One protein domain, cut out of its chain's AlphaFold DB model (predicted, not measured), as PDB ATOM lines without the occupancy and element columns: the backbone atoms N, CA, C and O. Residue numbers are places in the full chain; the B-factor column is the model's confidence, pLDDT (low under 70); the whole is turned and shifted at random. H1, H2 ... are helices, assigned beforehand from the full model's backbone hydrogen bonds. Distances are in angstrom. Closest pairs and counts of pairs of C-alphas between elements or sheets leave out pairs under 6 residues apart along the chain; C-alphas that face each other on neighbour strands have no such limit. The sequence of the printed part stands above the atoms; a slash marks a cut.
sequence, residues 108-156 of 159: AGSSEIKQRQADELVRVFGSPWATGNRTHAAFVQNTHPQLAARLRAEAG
ATOM      1  N   ALA A 108       4.895  -0.104  21.354       51.56
ATOM      2  CA  ALA A 108       3.896  -0.223  20.294       51.56
ATOM      3  C   ALA A 108       4.253  -1.341  19.295       51.56
ATOM      4  O   ALA A 108       3.432  -2.226  19.062       51.56
ATOM      5  N   GLY A 109       5.500  -1.392  18.810       54.94
ATOM      6  CA  GLY A 109       5.952  -2.456  17.899       54.94
ATOM      7  C   GLY A 109       5.945  -3.853  18.537       54.94
ATOM      8  O   GLY A 109       5.513  -4.828  17.922       54.94
ATOM      9  N   SER A 110       6.345  -3.964  19.811       58.56
ATOM     10  CA  SER A 110       6.264  -5.234  20.552       58.56
ATOM     11  C   SER A 110       4.816  -5.678  20.789       58.56
ATOM     12  O   SER A 110       4.532  -6.876  20.775       58.56
ATOM     13  N   SER A 111       3.894  -4.730  20.990       61.31
ATOM     14  CA  SER A 111       2.466  -5.008  21.162       61.31
ATOM     15  C   SER A 111       1.860  -5.622  19.901       61.31
ATOM     16  O   SER A 111       1.130  -6.600  19.998       61.31
ATOM     17  N   GLU A 112       2.205  -5.112  18.721       66.06
ATOM     18  CA  GLU A 112       1.663  -5.587  17.441       66.06
ATOM     19  C   GLU A 112       2.132  -7.007  17.082       66.06
ATOM     20  O   GLU A 112       1.359  -7.835  16.596       66.06
ATOM     21  N   ILE A 113       3.398  -7.327  17.369       70.12
ATOM     22  CA  ILE A 113       3.941  -8.684  17.190       70.12
ATOM     23  C   ILE A 113       3.265  -9.658  18.166       70.12
ATOM     24  O   ILE A 113       2.869 -10.757  17.776       70.12
ATOM     25  N   LYS A 114       3.077  -9.246  19.425       70.81
ATOM     26  CA  LYS A 114       2.405 -10.056  20.452       70.81
ATOM     27  C   LYS A 114       0.915 -10.265  20.167       70.81
ATOM     28  O   LYS A 114       0.384 -11.320  20.502       70.81
ATOM     29  N   GLN A 115       0.255  -9.293  19.539       75.38
ATOM     30  CA  GLN A 115      -1.127  -9.411  19.067       75.38
ATOM     31  C   GLN A 115      -1.243 -10.451  17.951       75.38
ATOM     32  O   GLN A 115      -2.042 -11.374  18.081       75.38
ATOM     33  N   ARG A 116      -0.362 -10.406  16.942       74.62
ATOM     34  CA  ARG A 116      -0.311 -11.437  15.890       74.62
ATOM     35  C   ARG A 116      -0.041 -12.841  16.435       74.62
ATOM     36  O   ARG A 116      -0.657 -13.798  15.978       74.62
ATOM     37  N   GLN A 117       0.827 -12.972  17.438       73.19
ATOM     38  CA  GLN A 117       1.058 -14.256  18.114       73.19
ATOM     39  C   GLN A 117      -0.187 -14.757  18.860       73.19
ATOM     40  O   GLN A 117      -0.445 -15.960  18.884       73.19
ATOM     41  N   ALA A 118      -0.970 -13.859  19.465       73.38
ATOM     42  CA  ALA A 118      -2.234 -14.220  20.101       73.38
ATOM     43  C   ALA A 118      -3.272 -14.694  19.071       73.38
ATOM     44  O   ALA A 118      -3.923 -15.712  19.305       73.38
ATOM     45  N   ASP A 119      -3.376 -14.018  17.925       77.62
ATOM     46  CA  ASP A 119      -4.239 -14.441  16.815       77.62
ATOM     47  C   ASP A 119      -3.831 -15.817  16.277       77.62
ATOM     48  O   ASP A 119      -4.675 -16.688  16.061       77.62
ATOM     49  N   GLU A 120      -2.530 -16.051  16.100       77.81
ATOM     50  CA  GLU A 120      -2.015 -17.330  15.619       77.81
ATOM     51  C   GLU A 120      -2.275 -18.468  16.614       77.81
ATOM     52  O   GLU A 120      -2.715 -19.545  16.211       77.81
ATOM     53  N   LEU A 121      -2.090 -18.225  17.915       77.44
ATOM     54  CA  LEU A 121      -2.410 -19.195  18.966       77.44
ATOM     55  C   LEU A 121      -3.889 -19.585  18.953       77.44
ATOM     56  O   LEU A 121      -4.212 -20.769  19.050       77.44
ATOM     57  N   VAL A 122      -4.782 -18.608  18.800       81.94
ATOM     58  CA  VAL A 122      -6.229 -18.849  18.714       81.94
ATOM     59  C   VAL A 122      -6.585 -19.587  17.423       81.94
ATOM     60  O   VAL A 122      -7.437 -20.471  17.441       81.94
ATOM     61  N   ARG A 123      -5.908 -19.289  16.309       81.25
ATOM     62  CA  ARG A 123      -6.102 -19.986  15.028       81.25
ATOM     63  C   ARG A 123      -5.675 -21.455  15.089       81.25
ATOM     64  O   ARG A 123      -6.364 -22.300  14.530       81.25
ATOM     65  N   VAL A 124      -4.540 -21.754  15.723       80.56
ATOM     66  CA  VAL A 124      -3.955 -23.109  15.764       80.56
ATOM     67  C   VAL A 124      -4.623 -23.985  16.820       80.56
ATOM     68  O   VAL A 124      -4.934 -25.142  16.549       80.56
ATOM     69  N   PHE A 125      -4.846 -23.450  18.021       77.88
ATOM     70  CA  PHE A 125      -5.328 -24.224  19.170       77.88
ATOM     71  C   PHE A 125      -6.812 -23.998  19.485       77.88
ATOM     72  O   PHE A 125      -7.351 -24.628  20.395       77.88
ATOM     73  N   GLY A 126      -7.482 -23.115  18.741       80.56
ATOM     74  CA  GLY A 126      -8.858 -22.712  19.006       80.56
ATOM     75  C   GLY A 126      -8.979 -21.761  20.200       80.56
ATOM     76  O   GLY A 126      -7.995 -21.264  20.753       80.56
ATOM     77  N   SER A 127     -10.219 -21.489  20.616       81.19
ATOM     78  CA  SER A 127     -10.476 -20.580  21.739       81.19
ATOM     79  C   SER A 127      -9.909 -21.148  23.054       81.19
ATOM     80  O   SER A 127     -10.282 -22.258  23.458       81.19
ATOM     81  N   PRO A 128      -9.058 -20.397  23.783       80.00
ATOM     82  CA  PRO A 128      -8.474 -20.867  25.036       80.00
ATOM     83  C   PRO A 128      -9.498 -20.951  26.175       80.00
ATOM     84  O   PRO A 128      -9.302 -21.707  27.126       80.00
ATOM     85  N   TRP A 129     -10.619 -20.228  26.069       80.94
ATOM     86  CA  TRP A 129     -11.745 -20.330  27.005       80.94
ATOM     87  C   TRP A 129     -12.665 -21.516  26.709       80.94
ATOM     88  O   TRP A 129     -13.267 -22.039  27.639       80.94
ATOM     89  N   ALA A 130     -12.721 -21.988  25.459       78.69
ATOM     90  CA  ALA A 130     -13.436 -23.219  25.113       78.69
ATOM     91  C   ALA A 130     -12.644 -24.478  25.507       78.69
ATOM     92  O   ALA A 130     -13.223 -25.475  25.924       78.69
ATOM     93  N   THR A 131     -11.312 -24.425  25.403       77.62
ATOM     94  CA  THR A 131     -10.413 -25.540  25.755       77.62
ATOM     95  C   THR A 131     -10.018 -25.578  27.236       77.62
ATOM     96  O   THR A 131      -9.491 -26.585  27.700       77.62
ATOM     97  N   GLY A 132     -10.251 -24.501  27.996       79.19
ATOM     98  CA  GLY A 132      -9.908 -24.415  29.422       79.19
ATOM     99  C   GLY A 132      -8.415 -24.197  29.715       79.19
ATOM    100  O   GLY A 132      -7.990 -24.296  30.870       79.19
ATOM    101  N   ASN A 133      -7.599 -23.875  28.704       82.19
ATOM    102  CA  ASN A 133      -6.163 -23.650  28.870       82.19
ATOM    103  C   ASN A 133      -5.885 -22.260  29.471       82.19
ATOM    104  O   ASN A 133      -5.856 -21.239  28.776       82.19
ATOM    105  N   ARG A 134      -5.638 -22.228  30.786       78.69
ATOM    106  CA  ARG A 134      -5.404 -20.993  31.556       78.69
ATOM    107  C   ARG A 134      -4.170 -20.211  31.106       78.69
ATOM    108  O   ARG A 134      -4.198 -18.985  31.147       78.69
ATOM    109  N   THR A 135      -3.117 -20.889  30.657       80.12
ATOM    110  CA  THR A 135      -1.880 -20.236  30.203       80.12
ATOM    111  C   THR A 135      -2.109 -19.500  28.886       80.12
ATOM    112  O   THR A 135      -1.731 -18.336  28.760       80.12
ATOM    113  N   HIS A 136      -2.808 -20.127  27.934       77.50
ATOM    114  CA  HIS A 136      -3.208 -19.457  26.693       77.50
ATOM    115  C   HIS A 136      -4.204 -18.322  26.953       77.50
ATOM    116  O   HIS A 136      -4.061 -17.246  26.379       77.50
ATOM    117  N   ALA A 137      -5.170 -18.519  27.853       79.81
ATOM    118  CA  ALA A 137      -6.124 -17.475  28.219       79.81
ATOM    119  C   ALA A 137      -5.424 -16.244  28.823       79.81
ATOM    120  O   ALA A 137      -5.731 -15.116  28.441       79.81
ATOM    121  N   ALA A 138      -4.451 -16.448  29.718       81.69
ATOM    122  CA  ALA A 138      -3.663 -15.368  30.309       81.69
ATOM    123  C   ALA A 138      -2.787 -14.651  29.273       81.69
ATOM    124  O   ALA A 138      -2.686 -13.424  29.298       81.69
ATOM    125  N   PHE A 139      -2.187 -15.399  28.340       80.38
ATOM    126  CA  PHE A 139      -1.406 -14.817  27.254       80.38
ATOM    127  C   PHE A 139      -2.279 -13.915  26.378       80.38
ATOM    128  O   PHE A 139      -2.007 -12.721  26.292       80.38
ATOM    129  N   VAL A 140      -3.380 -14.446  25.829       82.69
ATOM    130  CA  VAL A 140      -4.301 -13.706  24.948       82.69
ATOM    131  C   VAL A 140      -4.931 -12.509  25.669       82.69
ATOM    132  O   VAL A 140      -5.078 -11.443  25.077       82.69
ATOM    133  N   GLN A 141      -5.251 -12.629  26.961       83.25
ATOM    134  CA  GLN A 141      -5.786 -11.517  27.755       83.25
ATOM    135  C   GLN A 141      -4.783 -10.369  27.940       83.25
ATOM    136  O   GLN A 141      -5.190  -9.208  27.923       83.25
ATOM    137  N   ASN A 142      -3.495 -10.676  28.106       80.38
ATOM    138  CA  ASN A 142      -2.456  -9.670  28.323       80.38
ATOM    139  C   ASN A 142      -1.959  -9.027  27.024       80.38
ATOM    140  O   ASN A 142      -1.543  -7.870  27.042       80.38
ATOM    141  N   THR A 143      -1.970  -9.758  25.910       79.44
ATOM    142  CA  THR A 143      -1.435  -9.277  24.629       79.44
ATOM    143  C   THR A 143      -2.511  -8.743  23.690       79.44
ATOM    144  O   THR A 143      -2.250  -7.782  22.969       79.44
ATOM    145  N   HIS A 144      -3.723  -9.303  23.718       80.12
ATOM    146  CA  HIS A 144      -4.812  -8.925  22.818       80.12
ATOM    147  C   HIS A 144      -6.175  -8.865  23.545       80.12
ATOM    148  O   HIS A 144      -7.068  -9.680  23.297       80.12
ATOM    149  N   PRO A 145      -6.408  -7.856  24.410       78.69
ATOM    150  CA  PRO A 145      -7.588  -7.801  25.280       78.69
ATOM    151  C   PRO A 145      -8.926  -7.755  24.522       78.69
ATOM    152  O   PRO A 145      -9.919  -8.302  25.000       78.69
ATOM    153  N   GLN A 146      -8.966  -7.162  23.322       79.81
ATOM    154  CA  GLN A 146     -10.172  -7.148  22.479       79.81
ATOM    155  C   GLN A 146     -10.540  -8.543  21.946       79.81
ATOM    156  O   GLN A 146     -11.706  -8.937  21.986       79.81
ATOM    157  N   LEU A 147      -9.542  -9.317  21.507       79.50
ATOM    158  CA  LEU A 147      -9.718 -10.698  21.059       79.50
ATOM    159  C   LEU A 147     -10.124 -11.586  22.240       79.50
ATOM    160  O   LEU A 147     -11.055 -12.379  22.128       79.50
ATOM    161  N   ALA A 148      -9.496 -11.392  23.402       80.75
ATOM    162  CA  ALA A 148      -9.860 -12.081  24.636       80.75
ATOM    163  C   ALA A 148     -11.330 -11.855  25.026       80.75
ATOM    164  O   ALA A 148     -12.025 -12.808  25.375       80.75
ATOM    165  N   ALA A 149     -11.818 -10.612  24.951       81.06
ATOM    166  CA  ALA A 149     -13.211 -10.286  25.249       81.06
ATOM    167  C   ALA A 149     -14.182 -10.988  24.288       81.06
ATOM    168  O   ALA A 149     -15.182 -11.556  24.729       81.06
ATOM    169  N   ARG A 150     -13.858 -11.018  22.988       82.62
ATOM    170  CA  ARG A 150     -14.656 -11.720  21.977       82.62
ATOM    171  C   ARG A 150     -14.685 -13.231  22.213       82.62
ATOM    172  O   ARG A 150     -15.760 -13.820  22.242       82.62
ATOM    173  N   LEU A 151     -13.528 -13.844  22.451       82.50
ATOM    174  CA  LEU A 151     -13.415 -15.288  22.682       82.50
ATOM    175  C   LEU A 151     -14.072 -15.731  23.994       82.50
ATOM    176  O   LEU A 151     -14.616 -16.831  24.062       82.50
ATOM    177  N   ARG A 152     -14.061 -14.879  25.030       79.75
ATOM    178  CA  ARG A 152     -14.831 -15.098  26.265       79.75
ATOM    179  C   ARG A 152     -16.334 -15.067  26.018       79.75
ATOM    180  O   ARG A 152     -17.035 -15.941  26.521       79.75
ATOM    181  N   ALA A 153     -16.810 -14.093  25.240       80.69
ATOM    182  CA  ALA A 153     -18.219 -13.985  24.880       80.69
ATOM    183  C   ALA A 153     -18.690 -15.198  24.059       80.69
ATOM    184  O   ALA A 153     -19.737 -15.762  24.364       80.69
ATOM    185  N   GLU A 154     -17.891 -15.651  23.086       78.12
ATOM    186  CA  GLU A 154     -18.161 -16.863  22.294       78.12
ATOM    187  C   GLU A 154     -18.154 -18.142  23.150       78.12
ATOM    188  O   GLU A 154     -18.967 -19.035  22.929       78.12
ATOM    189  N   ALA A 155     -17.291 -18.222  24.168       76.06
ATOM    190  CA  ALA A 155     -17.247 -19.348  25.105       76.06
ATOM    191  C   ALA A 155     -18.319 -19.284  26.217       76.06
ATOM    192  O   ALA A 155     -18.358 -20.162  27.078       76.06
ATOM    193  N   GLY A 156     -19.167 -18.248  26.247       74.00
ATOM    194  CA  GLY A 156     -20.191 -18.062  27.284       74.00
ATOM    195  C   GLY A 156     -19.634 -17.745  28.679       74.00
ATOM    196  O   GLY A 156     -20.370 -17.799  29.667       74.00
TER     197      GLY A 156
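What this domain is: This is residues 108 to 156 of the 159 residues of an uncharacterized protein of Methylobacterium sp. WL64 (UniProt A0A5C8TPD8). Picture a small cluster of helices in which the long H1 and the shorter H3 and H4 have their centres at the corners of a triangle: H3 packs on both H1 and H4, while H1 and H4 come near each other with little contact. H1 and H4 run the same way and H3 runs back between them along the chain; the very short H2 sits near the last part of H1, the beginning of H3 and the last part of H4. The printed part has 49 residues with four named helices, in the order H1, H2, H3, H4, and no named strand; the class is all helix. It is compact, with a radius of gyration of the C-alphas of 10.0 A, and elongated in outline, spanning 31 by 18 by 16 A.

How they stand to each other: Begin with H1, residues 108 to 125, the longest helix. Look from it to H3, residues 134 to 143: the two touch, and their closest C-alphas are those of Ala 118 and Val 140, 5.3 A apart. They run opposite ways at a shallow tilt of 33 degrees, only just short of steep. H3 is the hub, touching three helices. It touches H4, residues 145 to 154, with the C-alphas of Gln 141 and Ala 148 closest at 5.2 A; these two run opposite ways at a steep tilt of 45 degrees. H1 and H4 are close but not clearly touching: their closest C-alphas, those of Asp 119 and Leu 147, are 7.9 A apart, and they run the same way at a shallow tilt of 23 degrees. Now look at H2, residues 128 to 131. It touches H3 only at the corner by their link, with the C-alphas of Pro 128 and Ala 137 closest at 5.2 A. H2 and H4 only just touch, with 3 pairs of C-alphas within 8 A, the closest being those of Trp 129 and Arg 152 at 6.1 A. H1 and H2 are close but not clearly touching, the C-alphas of Val 122 and Pro 128 being closest at 7.0 A. In H1, H3 and H4 every O i to N i+4 pair is within hydrogen-bond range; H2 is too short for such a pair, and its one O i to N i+3 pair is not within range.

Where its parts are: Find C-alpha 108 at (3.896, -0.223, 20.294); from there H1 runs 25.7 A to C-alpha 125 at (-5.328, -24.224, 19.170). H2 covers 5.1 A from Pro 128 to Thr 131. H3 runs 14.2 A from Arg 134 to Thr 143. H4 also runs 14.2 A, from Pro 145 to C-alpha 154 at (-18.161, -16.863, 22.294).

The domain as a whole: The two C-alphas farthest apart are those of Gly 109 and Gly 156, at 31.9 A. The printed part has no cut, and the links H1 to H2, H2 to H3 and H3 to H4 are tight. The mean pLDDT of the printed part is 76.8; look for values under 70 at residues 108 to 112, where the model's confidence is low.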